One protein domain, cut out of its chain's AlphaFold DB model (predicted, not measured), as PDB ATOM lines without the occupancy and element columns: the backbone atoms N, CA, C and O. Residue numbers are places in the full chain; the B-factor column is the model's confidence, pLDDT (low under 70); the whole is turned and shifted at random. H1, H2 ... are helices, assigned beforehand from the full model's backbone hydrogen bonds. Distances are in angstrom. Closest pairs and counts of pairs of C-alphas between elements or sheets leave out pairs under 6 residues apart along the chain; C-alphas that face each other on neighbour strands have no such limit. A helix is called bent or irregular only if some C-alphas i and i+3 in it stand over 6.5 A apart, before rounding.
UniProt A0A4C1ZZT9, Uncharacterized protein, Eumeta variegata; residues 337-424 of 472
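This is residues 337 to 424 of the 472 residues of an uncharacterized protein of Eumeta variegata (UniProt A0A4C1ZZT9). Two long helices, H1 and H2, meet at their ends as a wide L; H1 sticks out, and past the far end of H2 the chain folds back along it through the short H3, H4 and H5. The 88 printed residues hold five named helices, H1 to H5 in order, and no named strand: all helix, extended, radius of gyration of the C-alphas 18.8 A, spans 61 by 31 by 22 A.

Start at H2, residues 358 to 388; it meets H1, residues 337 to 355, only through their link. Its residues 371 to 375 alone touch H5, residues 408 to 411, closest C-alphas Gln 371 and Ala 411, 5.5 A. H4, residues 397 to 403, is close but not clearly touching H2, closest C-alphas Leu 382 and Leu 400, 7.4 A, about perpendicular at 87 degrees. H3, residues 390 to 394, only just touches H2, with 3 pairs of C-alphas within 8 A, only at the corner, closest Lys 386 and Gln 393, 4.9 A. Every O i to N i+4 pair is within hydrogen-bond range in H1 and H4, 25 of 27 in H2 and 0 of 1 in H3, which has 1 of 2 O i to N i+3 pairs; H5 is too short.

Find C-alpha 358 at (-32.953, 50.340, 11.181); H2 runs 45.1 A from there, only just irregular, C-alphas 359 and 362 being 7.0 A apart. H1 begins at (-4.200, 33.030, 4.195) and runs 27.1 A. H3 is irregular, C-alphas 391 and 394 being 7.3 A apart.

The farthest C-alphas, Ile 337 and Lys 388, are 62.0 A apart. The printed part has no cut, its four links are tight, and residues 423 to 424 have pLDDT under 70.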
ATOM      1  N   ILE A 337      -3.004  33.541   4.883       96.06
ATOM      2  CA  ILE A 337      -4.200  33.030   4.195       96.06
ATOM      3  C   ILE A 337      -5.401  33.009   5.151       96.06
ATOM      4  O   ILE A 337      -6.494  33.431   4.771       96.06
ATOM      5  N   ASP A 338      -5.213  32.559   6.391       97.38
ATOM      6  CA  ASP A 338      -6.296  32.469   7.372       97.38
ATOM      7  C   ASP A 338      -6.665  33.837   7.982       97.38
ATOM      8  O   ASP A 338      -7.851  34.093   8.200       97.38
ATOM      9  N   GLU A 339      -5.718  34.777   8.131       97.19
ATOM     10  CA  GLU A 339      -6.041  36.189   8.414       97.19
ATOM     11  C   GLU A 339      -6.874  36.800   7.272       97.19
ATOM     12  O   GLU A 339      -7.862  37.497   7.523       97.19
ATOM     13  N   LEU A 340      -6.524  36.522   6.010       97.69
ATOM     14  CA  LEU A 340      -7.293  36.987   4.854       97.69
ATOM     15  C   LEU A 340      -8.709  36.392   4.828       97.69
ATOM     16  O   LEU A 340      -9.657  37.153   4.615       97.69
ATOM     17  N   LYS A 341      -8.883  35.091   5.106       97.50
ATOM     18  CA  LYS A 341     -10.213  34.466   5.258       97.50
ATOM     19  C   LYS A 341     -11.020  35.147   6.364       97.50
ATOM     20  O   LYS A 341     -12.128  35.611   6.098       97.50
ATOM     21  N   ALA A 342     -10.455  35.281   7.565       98.00
ATOM     22  CA  ALA A 342     -11.124  35.917   8.701       98.00
ATOM     23  C   ALA A 342     -11.505  37.382   8.406       98.00
ATOM     24  O   ALA A 342     -12.590  37.834   8.769       98.00
ATOM     25  N   ARG A 343     -10.653  38.125   7.684       97.38
ATOM     26  CA  ARG A 343     -10.924  39.507   7.252       97.38
ATOM     27  C   ARG A 343     -12.005  39.592   6.163       97.38
ATOM     28  O   ARG A 343     -12.736  40.584   6.131       97.38
ATOM     29  N   ILE A 344     -12.120  38.595   5.282       97.62
ATOM     30  CA  ILE A 344     -13.216  38.491   4.302       97.62
ATOM     31  C   ILE A 344     -14.530  38.182   5.025       97.62
ATOM     32  O   ILE A 344     -15.506  38.907   4.834       97.62
ATOM     33  N   GLU A 345     -14.537  37.186   5.910       97.69
ATOM     34  CA  GLU A 345     -15.730  36.795   6.664       97.69
ATOM     35  C   GLU A 345     -16.221  37.934   7.573       97.69
ATOM     36  O   GLU A 345     -17.405  38.268   7.576       97.69
ATOM     37  N   ALA A 346     -15.315  38.624   8.276       97.38
ATOM     38  CA  ALA A 346     -15.655  39.797   9.081       97.38
ATOM     39  C   ALA A 346     -16.305  40.914   8.243       97.38
ATOM     40  O   ALA A 346     -17.250  41.554   8.704       97.38
ATOM     41  N   LYS A 347     -15.859  41.124   6.995       97.38
ATOM     42  CA  LYS A 347     -16.496  42.076   6.067       97.38
ATOM     43  C   LYS A 347     -17.860  41.600   5.567       97.38
ATOM     44  O   LYS A 347     -18.755  42.428   5.442       97.38
ATOM     45  N   GLN A 348     -18.043  40.303   5.317       96.19
ATOM     46  CA  GLN A 348     -19.349  39.732   4.962       96.19
ATOM     47  C   GLN A 348     -20.345  39.880   6.121       96.19
ATOM     48  O   GLN A 348     -21.438  40.404   5.921       96.19
ATOM     49  N   ARG A 349     -19.937  39.526   7.347       93.62
ATOM     50  CA  ARG A 349     -20.728  39.734   8.571       93.62
ATOM     51  C   ARG A 349     -21.073  41.214   8.779       93.62
ATOM     52  O   ARG A 349     -22.214  41.514   9.110       93.62
ATOM     53  N   LEU A 350     -20.135  42.137   8.534       94.75
ATOM     54  CA  LEU A 350     -20.376  43.585   8.627       94.75
ATOM     55  C   LEU A 350     -21.344  44.092   7.547       94.75
ATOM     56  O   LEU A 350     -22.196  44.918   7.854       94.75
ATOM     57  N   LEU A 351     -21.269  43.586   6.311       90.50
ATOM     58  CA  LEU A 351     -22.237  43.910   5.256       90.50
ATOM     59  C   LEU A 351     -23.645  43.420   5.614       90.50
ATOM     60  O   LEU A 351     -24.586  44.203   5.535       90.50
ATOM     61  N   ILE A 352     -23.782  42.176   6.086       87.19
ATOM     62  CA  ILE A 352     -25.065  41.626   6.555       87.19
ATOM     63  C   ILE A 352     -25.598  42.455   7.735       87.19
ATOM     64  O   ILE A 352     -26.754  42.875   7.722       87.19
ATOM     65  N   ALA A 353     -24.747  42.775   8.716       86.75
ATOM     66  CA  ALA A 353     -25.103  43.638   9.840       86.75
ATOM     67  C   ALA A 353     -25.508  45.055   9.396       86.75
ATOM     68  O   ALA A 353     -26.466  45.594   9.939       86.75
ATOM     69  N   LYS A 354     -24.863  45.636   8.373       89.50
ATOM     70  CA  LYS A 354     -25.284  46.928   7.813       89.50
ATOM     71  C   LYS A 354     -26.614  46.826   7.065       89.50
ATOM     72  O   LYS A 354     -27.433  47.717   7.208       89.50
ATOM     73  N   THR A 355     -26.891  45.738   6.342       82.88
ATOM     74  CA  THR A 355     -28.243  45.517   5.786       82.88
ATOM     75  C   THR A 355     -29.302  45.257   6.863       82.88
ATOM     76  O   THR A 355     -30.489  45.340   6.563       82.88
ATOM     77  N   ASN A 356     -28.891  44.951   8.102       84.31
ATOM     78  CA  ASN A 356     -29.731  44.867   9.301       84.31
ATOM     79  C   ASN A 356     -29.808  46.200  10.084       84.31
ATOM     80  O   ASN A 356     -30.249  46.174  11.232       84.31
ATOM     81  N   SER A 357     -29.386  47.346   9.526       88.06
ATOM     82  CA  SER A 357     -29.654  48.650  10.153       88.06
ATOM     83  C   SER A 357     -31.158  48.958  10.167       88.06
ATOM     84  O   SER A 357     -31.927  48.433   9.355       88.06
ATOM     85  N   SER A 358     -31.574  49.840  11.080       84.31
ATOM     86  CA  SER A 358     -32.953  50.340  11.181       84.31
ATOM     87  C   SER A 358     -33.435  51.028   9.896       84.31
ATOM     88  O   SER A 358     -34.619  50.979   9.586       84.31
ATOM     89  N   GLU A 359     -32.518  51.566   9.085       85.44
ATOM     90  CA  GLU A 359     -32.780  52.114   7.741       85.44
ATOM     91  C   GLU A 359     -33.494  51.100   6.820       85.44
ATOM     92  O   GLU A 359     -34.239  51.486   5.922       85.44
ATOM     93  N   PHE A 360     -33.291  49.796   7.044       88.81
ATOM     94  CA  PHE A 360     -33.943  48.720   6.294       88.81
ATOM     95  C   PHE A 360     -35.110  48.066   7.051       88.81
ATOM     96  O   PHE A 360     -35.721  47.137   6.521       88.81
ATOM     97  N   GLU A 361     -35.439  48.501   8.268       90.31
ATOM     98  CA  GLU A 361     -36.516  47.914   9.075       90.31
ATOM     99  C   GLU A 361     -37.898  48.192   8.478       90.31
ATOM    100  O   GLU A 361     -38.684  47.261   8.286       90.31
ATOM    101  N   GLU A 362     -38.148  49.431   8.054       92.12
ATOM    102  CA  GLU A 362     -39.363  49.798   7.317       92.12
ATOM    103  C   GLU A 362     -39.489  49.010   6.007       92.12
ATOM    104  O   GLU A 362     -40.554  48.466   5.704       92.12
ATOM    105  N   LEU A 363     -38.386  48.855   5.265       92.06
ATOM    106  CA  LEU A 363     -38.356  48.068   4.029       92.06
ATOM    107  C   LEU A 363     -38.654  46.582   4.292       92.06
ATOM    108  O   LEU A 363     -39.400  45.965   3.536       92.06
ATOM    109  N   ARG A 364     -38.140  46.003   5.384       90.12
ATOM    110  CA  ARG A 364     -38.459  44.625   5.809       90.12
ATOM    111  C   ARG A 364     -39.924  44.479   6.202       90.12
ATOM    112  O   ARG A 364     -40.544  43.477   5.850       90.12
ATOM    113  N   ALA A 365     -40.483  45.453   6.918       92.00
ATOM    114  CA  ALA A 365     -41.898  45.468   7.273       92.00
ATOM    115  C   ALA A 365     -42.787  45.583   6.023       92.00
ATOM    116  O   ALA A 365     -43.806  44.897   5.929       92.00
ATOM    117  N   LEU A 366     -42.378  46.384   5.036       94.81
ATOM    118  CA  LEU A 366     -43.060  46.515   3.750       94.81
ATOM    119  C   LEU A 366     -42.975  45.220   2.925       94.81
ATOM    120  O   LEU A 366     -44.004  44.749   2.448       94.81
ATOM    121  N   ILE A 367     -41.797  44.592   2.829       93.38
ATOM    122  CA  ILE A 367     -41.615  43.286   2.167       93.38
ATOM    123  C   ILE A 367     -42.505  42.219   2.820       93.38
ATOM    124  O   ILE A 367     -43.236  41.537   2.108       93.38
ATOM    125  N   LYS A 368     -42.534  42.121   4.157       93.50
ATOM    126  CA  LYS A 368     -43.424  41.188   4.876       93.50
ATOM    127  C   LYS A 368     -44.907  41.428   4.569       93.50
ATOM    128  O   LYS A 368     -45.651  40.464   4.412       93.50
ATOM    129  N   LYS A 369     -45.342  42.692   4.465       95.25
ATOM    130  CA  LYS A 369     -46.724  43.049   4.087       95.25
ATOM    131  C   LYS A 369     -47.049  42.618   2.653       95.25
ATOM    132  O   LYS A 369     -48.098  42.017   2.441       95.25
ATOM    133  N   TRP A 370     -46.148  42.855   1.698       96.50
ATOM    134  CA  TRP A 370     -46.309  42.392   0.313       96.50
ATOM    135  C   TRP A 370     -46.298  40.866   0.193       96.50
ATOM    136  O   TRP A 370     -47.131  40.315  -0.521       96.50
ATOM    137  N   GLN A 371     -45.418  40.176   0.923       95.50
ATOM    138  CA  GLN A 371     -45.401  38.712   0.985       95.50
ATOM    139  C   GLN A 371     -46.721  38.172   1.537       95.50
ATOM    140  O   GLN A 371     -47.333  37.331   0.891       95.50
ATOM    141  N   LYS A 372     -47.218  38.708   2.659       95.50
ATOM    142  CA  LYS A 372     -48.516  38.312   3.226       95.50
ATOM    143  C   LYS A 372     -49.676  38.537   2.245       95.50
ATOM    144  O   LYS A 372     -50.436  37.609   2.005       95.50
ATOM    145  N   GLY A 373     -49.772  39.715   1.622       96.38
ATOM    146  CA  GLY A 373     -50.820  39.991   0.628       96.38
ATOM    147  C   GLY A 373     -50.727  39.100  -0.620       96.38
ATOM    148  O   GLY A 373     -51.745  38.705  -1.180       96.38
ATOM    149  N   CYS A 374     -49.511  38.720  -1.029       96.75
ATOM    150  CA  CYS A 374     -49.290  37.744  -2.097       96.75
ATOM    151  C   CYS A 374     -49.734  36.330  -1.681       96.75
ATOM    152  O   CYS A 374     -50.398  35.656  -2.462       96.75
ATOM    153  N   GLN A 375     -49.436  35.901  -0.450       96.25
ATOM    154  CA  GLN A 375     -49.879  34.616   0.109       96.25
ATOM    155  C   GLN A 375     -51.411  34.532   0.206       96.25
ATOM    156  O   GLN A 375     -51.995  33.524  -0.182       96.25
ATOM    157  N   GLU A 376     -52.064  35.604   0.664       96.62
ATOM    158  CA  GLU A 376     -53.528  35.713   0.742       96.62
ATOM    159  C   GLU A 376     -54.166  35.638  -0.660       96.62
ATOM    160  O   GLU A 376     -55.054  34.815  -0.888       96.62
ATOM    161  N   ALA A 377     -53.646  36.391  -1.637       97.62
ATOM    162  CA  ALA A 377     -54.122  36.344  -3.023       97.62
ATOM    163  C   ALA A 377     -53.869  34.987  -3.717       97.62
ATOM    164  O   ALA A 377     -54.704  34.531  -4.497       97.62
ATOM    165  N   LEU A 378     -52.743  34.319  -3.433       97.50
ATOM    166  CA  LEU A 378     -52.446  32.973  -3.943       97.50
ATOM    167  C   LEU A 378     -53.389  31.919  -3.354       97.50
ATOM    168  O   LEU A 378     -53.792  31.008  -4.075       97.50
ATOM    169  N   ALA A 379     -53.763  32.046  -2.078       96.94
ATOM    170  CA  ALA A 379     -54.742  31.166  -1.450       96.94
ATOM    171  C   ALA A 379     -56.133  31.339  -2.082       96.94
ATOM    172  O   ALA A 379     -56.730  30.347  -2.496       96.94
ATOM    173  N   GLU A 380     -56.617  32.578  -2.245       98.06
ATOM    174  CA  GLU A 380     -57.889  32.853  -2.936       98.06
ATOM    175  C   GLU A 380     -57.887  32.351  -4.390       98.06
ATOM    176  O   GLU A 380     -58.868  31.754  -4.841       98.06
ATOM    177  N   LEU A 381     -56.782  32.544  -5.119       97.56
ATOM    178  CA  LEU A 381     -56.628  32.072  -6.496       97.56
ATOM    179  C   LEU A 381     -56.648  30.542  -6.587       97.56
ATOM    180  O   LEU A 381     -57.357  30.004  -7.440       97.56
ATOM    181  N   LEU A 382     -55.928  29.836  -5.706       96.62
ATOM    182  CA  LEU A 382     -55.937  28.372  -5.668       96.62
ATOM    183  C   LEU A 382     -57.351  27.843  -5.381       96.62
ATOM    184  O   LEU A 382     -57.832  26.944  -6.072       96.62
ATOM    185  N   ASP A 383     -58.049  28.454  -4.422       97.06
ATOM    186  CA  ASP A 383     -59.434  28.120  -4.081       97.06
ATOM    187  C   ASP A 383     -60.391  28.356  -5.263       97.06
ATOM    188  O   ASP A 383     -61.280  27.541  -5.520       97.06
ATOM    189  N   LEU A 384     -60.213  29.447  -6.016       97.31
ATOM    190  CA  LEU A 384     -60.993  29.743  -7.223       97.31
ATOM    191  C   LEU A 384     -60.688  28.770  -8.369       97.31
ATOM    192  O   LEU A 384     -61.619  28.338  -9.050       97.31
ATOM    193  N   MET A 385     -59.424  28.391  -8.572       96.56
ATOM    194  CA  MET A 385     -59.038  27.403  -9.584       96.56
ATOM    195  C   MET A 385     -59.629  26.027  -9.264       96.56
ATOM    196  O   MET A 385     -60.238  25.425 -10.146       96.56
ATOM    197  N   LYS A 386     -59.568  25.577  -8.003       96.31
ATOM    198  CA  LYS A 386     -60.166  24.302  -7.557       96.31
ATOM    199  C   LYS A 386     -61.696  24.277  -7.634       96.31
ATOM    200  O   LYS A 386     -62.276  23.207  -7.808       96.31
ATOM    201  N   LYS A 387     -62.356  25.438  -7.536       97.00
ATOM    202  CA  LYS A 387     -63.818  25.582  -7.703       97.00
ATOM    203  C   LYS A 387     -64.255  25.662  -9.169       97.00
ATOM    204  O   LYS A 387     -65.345  25.196  -9.486       97.00
ATOM    205  N   LYS A 388     -63.447  26.265 -10.051       97.44
ATOM    206  CA  LYS A 388     -63.770  26.434 -11.483       97.44
ATOM    207  C   LYS A 388     -63.340  25.255 -12.358       97.44
ATOM    208  O   LYS A 388     -64.017  24.970 -13.338       97.44
ATOM    209  N   ILE A 389     -62.224  24.604 -12.031       96.56
ATOM    210  CA  ILE A 389     -61.603  23.548 -12.837       96.56
ATOM    211  C   ILE A 389     -61.453  22.309 -11.940       96.56
ATOM    212  O   ILE A 389     -60.530  22.266 -11.123       96.56
ATOM    213  N   PRO A 390     -62.341  21.299 -12.043       93.00
ATOM    214  CA  PRO A 390     -62.313  20.136 -11.150       93.00
ATOM    215  C   PRO A 390     -61.053  19.275 -11.333       93.00
ATOM    216  O   PRO A 390     -60.615  18.625 -10.390       93.00
ATOM    217  N   GLU A 391     -60.429  19.325 -12.509       96.19
ATOM    218  CA  GLU A 391     -59.143  18.678 -12.804       96.19
ATOM    219  C   GLU A 391     -58.003  19.245 -11.931       96.19
ATOM    220  O   GLU A 391     -57.123  18.506 -11.495       96.19
ATOM    221  N   ASN A 392     -58.077  20.529 -11.556       94.62
ATOM    222  CA  ASN A 392     -57.070  21.208 -10.735       94.62
ATOM    223  C   ASN A 392     -57.239  20.970  -9.221       94.62
ATOM    224  O   ASN A 392     -56.537  21.598  -8.426       94.62
ATOM    225  N   GLN A 393     -58.126  20.070  -8.772       94.88
ATOM    226  CA  GLN A 393     -58.296  19.760  -7.339       94.88
ATOM    227  C   GLN A 393     -56.983  19.336  -6.654       94.88
ATOM    228  O   GLN A 393     -56.759  19.678  -5.488       94.88
ATOM    229  N   LEU A 394     -56.095  18.661  -7.392       95.00
ATOM    230  CA  LEU A 394     -54.777  18.211  -6.930       95.00
ATOM    231  C   LEU A 394     -53.656  19.260  -7.075       95.00
ATOM    232  O   LEU A 394     -52.535  18.984  -6.661       95.00
ATOM    233  N   MET A 395     -53.936  20.453  -7.615       95.25
ATOM    234  CA  MET A 395     -52.923  21.501  -7.787       95.25
ATOM    235  C   MET A 395     -52.396  21.989  -6.432       95.25
ATOM    236  O   MET A 395     -53.179  22.350  -5.547       95.25
ATOM    237  N   ASN A 396     -51.074  22.037  -6.281       95.81
ATOM    238  CA  ASN A 396     -50.395  22.478  -5.057       95.81
ATOM    239  C   ASN A 396     -49.734  23.852  -5.249       95.81
ATOM    240  O   ASN A 396     -49.593  24.339  -6.373       95.81
ATOM    241  N   TYR A 397     -49.298  24.493  -4.159       96.94
ATOM    242  CA  TYR A 397     -48.751  25.853  -4.230       96.94
ATOM    243  C   TYR A 397     -47.464  25.953  -5.063       96.94
ATOM    244  O   TYR A 397     -47.321  26.928  -5.796       96.94
ATOM    245  N   SER A 398     -46.575  24.947  -5.041       97.12
ATOM    246  CA  SER A 398     -45.409  24.899  -5.948       97.12
ATOM    247  C   SER A 398     -45.824  24.960  -7.428       97.12
ATOM    248  O   SER A 398     -45.273  25.741  -8.203       97.12
ATOM    249  N   GLU A 399     -46.859  24.212  -7.822       96.75
ATOM    250  CA  GLU A 399     -47.351  24.186  -9.204       96.75
ATOM    251  C   GLU A 399     -48.017  25.510  -9.610       96.75
ATOM    252  O   GLU A 399     -47.763  26.016 -10.706       96.75
ATOM    253  N   LEU A 400     -48.797  26.123  -8.713       97.38
ATOM    254  CA  LEU A 400     -49.376  27.449  -8.938       97.38
ATOM    255  C   LEU A 400     -48.285  28.529  -9.073       97.38
ATOM    256  O   LEU A 400     -48.309  29.317 -10.018       97.38
ATOM    257  N   LEU A 401     -47.291  28.538  -8.177       97.69
ATOM    258  CA  LEU A 401     -46.150  29.461  -8.221       97.69
ATOM    259  C   LEU A 401     -45.336  29.292  -9.513       97.69
ATOM    260  O   LEU A 401     -45.005  30.284 -10.163       97.69
ATOM    261  N   LYS A 402     -45.082  28.046  -9.927       97.50
ATOM    262  CA  LYS A 402     -44.415  27.700 -11.190       97.50
ATOM    263  C   LYS A 402     -45.213  28.170 -12.409       97.50
ATOM    264  O   LYS A 402     -44.628  28.751 -13.318       97.50
ATOM    265  N   THR A 403     -46.534  27.990 -12.405       96.81
ATOM    266  CA  THR A 403     -47.439  28.462 -13.472       96.81
ATOM    267  C   THR A 403     -47.416  29.989 -13.599       96.81
ATOM    268  O   THR A 403     -47.409  30.525 -14.706       96.81
ATOM    269  N   LEU A 404     -47.327  30.702 -12.472       97.38
ATOM    270  CA  LEU A 404     -47.225  32.164 -12.415       97.38
ATOM    271  C   LEU A 404     -45.784  32.697 -12.587       97.38
ATOM    272  O   LEU A 404     -45.581  33.908 -12.569       97.38
ATOM    273  N   ASN A 405     -44.784  31.820 -12.752       97.75
ATOM    274  CA  ASN A 405     -43.348  32.145 -12.765       97.75
ATOM    275  C   ASN A 405     -42.859  32.936 -11.527       97.75
ATOM    276  O   ASN A 405     -41.917  33.728 -11.612       97.75
ATOM    277  N   ILE A 406     -43.472  32.715 -10.359       97.44
ATOM    278  CA  ILE A 406     -43.099  33.356  -9.089       97.44
ATOM    279  C   ILE A 406     -42.075  32.468  -8.356       97.44
ATOM    280  O   ILE A 406     -42.404  31.333  -8.009       97.44
ATOM    281  N   PRO A 407     -40.855  32.953  -8.050       97.50
ATOM    282  CA  PRO A 407     -39.891  32.181  -7.270       97.50
ATOM    283  C   PRO A 407     -40.410  31.888  -5.847       97.50
ATOM    284  O   PRO A 407     -40.783  32.837  -5.147       97.50
ATOM    285  N   PRO A 408     -40.365  30.630  -5.360       96.75
ATOM    286  CA  PRO A 408     -40.767  30.257  -4.000       96.75
ATOM    287  C   PRO A 408     -40.213  31.164  -2.895       96.75
ATOM    288  O   PRO A 408     -40.952  31.648  -2.039       96.75
ATOM    289  N   SER A 409     -38.920  31.484  -2.970       95.06
ATOM    290  CA  SER A 409     -38.221  32.341  -2.007       95.06
ATOM    291  C   SER A 409     -38.722  33.791  -1.971       95.06
ATOM    292  O   SER A 409     -38.548  34.460  -0.953       95.06
ATOM    293  N   LEU A 410     -39.362  34.279  -3.041       95.75
ATOM    294  CA  LEU A 410     -39.935  35.625  -3.098       95.75
ATOM    295  C   LEU A 410     -41.303  35.676  -2.405       95.75
ATOM    296  O   LEU A 410     -41.535  36.566  -1.589       95.75
ATOM    297  N   ALA A 411     -42.169  34.691  -2.668       96.12
ATOM    298  CA  ALA A 411     -43.454  34.532  -1.975       96.12
ATOM    299  C   ALA A 411     -43.297  34.079  -0.509       96.12
ATOM    300  O   ALA A 411     -44.237  34.174   0.281       96.12
ATOM    301  N   GLY A 412     -42.113  33.581  -0.136       95.12
ATOM    302  CA  GLY A 412     -41.872  32.967   1.165       95.12
ATOM    303  C   GLY A 412     -42.540  31.596   1.282       95.12
ATOM    304  O   GLY A 412     -43.096  31.292   2.328       95.12
ATOM    305  N   TYR A 413     -42.529  30.800   0.214       97.19
ATOM    306  CA  TYR A 413     -42.994  29.411   0.199       97.19
ATOM    307  C   TYR A 413     -41.835  28.447   0.491       97.19
ATOM    308  O   TYR A 413     -40.739  28.613  -0.050       97.19
ATOM    309  N   ASP A 414     -42.093  27.455   1.340       96.00
ATOM    310  CA  ASP A 414     -41.195  26.354   1.676       96.00
ATOM    311  C   ASP A 414     -41.665  25.075   0.967       96.00
ATOM    312  O   ASP A 414     -42.699  24.492   1.303       96.00
ATOM    313  N   GLU A 415     -40.895  24.650  -0.032       94.44
ATOM    314  CA  GLU A 415     -41.209  23.493  -0.869       94.44
ATOM    315  C   GLU A 415     -40.978  22.151  -0.150       94.44
ATOM    316  O   GLU A 415     -41.612  21.162  -0.512       94.44
ATOM    317  N   GLU A 416     -40.158  22.107   0.909       93.44
ATOM    318  CA  GLU A 416     -39.962  20.888   1.714       93.44
ATOM    319  C   GLU A 416     -41.160  20.594   2.633       93.44
ATOM    320  O   GLU A 416     -41.380  19.444   3.023       93.44
ATOM    321  N   ASN A 417     -41.931  21.625   2.999       93.00
ATOM    322  CA  ASN A 417     -43.004  21.544   3.995       93.00
ATOM    323  C   ASN A 417     -44.410  21.875   3.439       93.00
ATOM    324  O   ASN A 417     -45.347  21.944   4.236       93.00
ATOM    325  N   ASP A 418     -44.555  22.104   2.124       91.25
ATOM    326  CA  ASP A 418     -45.785  22.562   1.427       91.25
ATOM    327  C   ASP A 418     -46.545  23.646   2.212       91.25
ATOM    328  O   ASP A 418     -47.739  23.560   2.517       91.25
ATOM    329  N   CYS A 419     -45.809  24.672   2.640       94.00
ATOM    330  CA  CYS A 419     -46.391  25.771   3.393       94.00
ATOM    331  C   CYS A 419     -45.642  27.077   3.163       94.00
ATOM    332  O   CYS A 419     -44.456  27.112   2.849       94.00
ATOM    333  N   PHE A 420     -46.341  28.188   3.355       95.75
ATOM    334  CA  PHE A 420     -45.682  29.479   3.442       95.75
ATOM    335  C   PHE A 420     -44.987  29.631   4.795       95.75
ATOM    336  O   PHE A 420     -45.531  29.242   5.834       95.75
ATOM    337  N   PHE A 421     -43.827  30.289   4.794       89.62
ATOM    338  CA  PHE A 421     -43.241  30.917   5.969       89.62
ATOM    339  C   PHE A 421     -44.206  31.985   6.478       89.62
ATOM    340  O   PHE A 421     -44.069  33.173   6.178       89.62
ATOM    341  N   SER A 422     -45.192  31.544   7.263       80.00
ATOM    342  CA  SER A 422     -46.060  32.413   8.040       80.00
ATOM    343  C   SER A 422     -45.171  33.432   8.754       80.00
ATOM    344  O   SER A 422     -44.279  33.017   9.507       80.00
ATOM    345  N   PRO A 423     -45.390  34.746   8.553       67.19
ATOM    346  CA  PRO A 423     -44.750  35.785   9.345       67.19
ATOM    347  C   PRO A 423     -45.330  35.749  10.764       67.19
ATOM    348  O   PRO A 423     -46.027  36.661  11.190       67.19
ATOM    349  N   CYS A 424     -45.070  34.659  11.490       58.00
ATOM    350  CA  CYS A 424     -45.454  34.470  12.875       58.00
ATOM    351  C   CYS A 424     -44.934  35.667  13.658       58.00
ATOM    352  O   CYS A 424     -43.716  35.817  13.813       58.00
TER     353      CYS A 424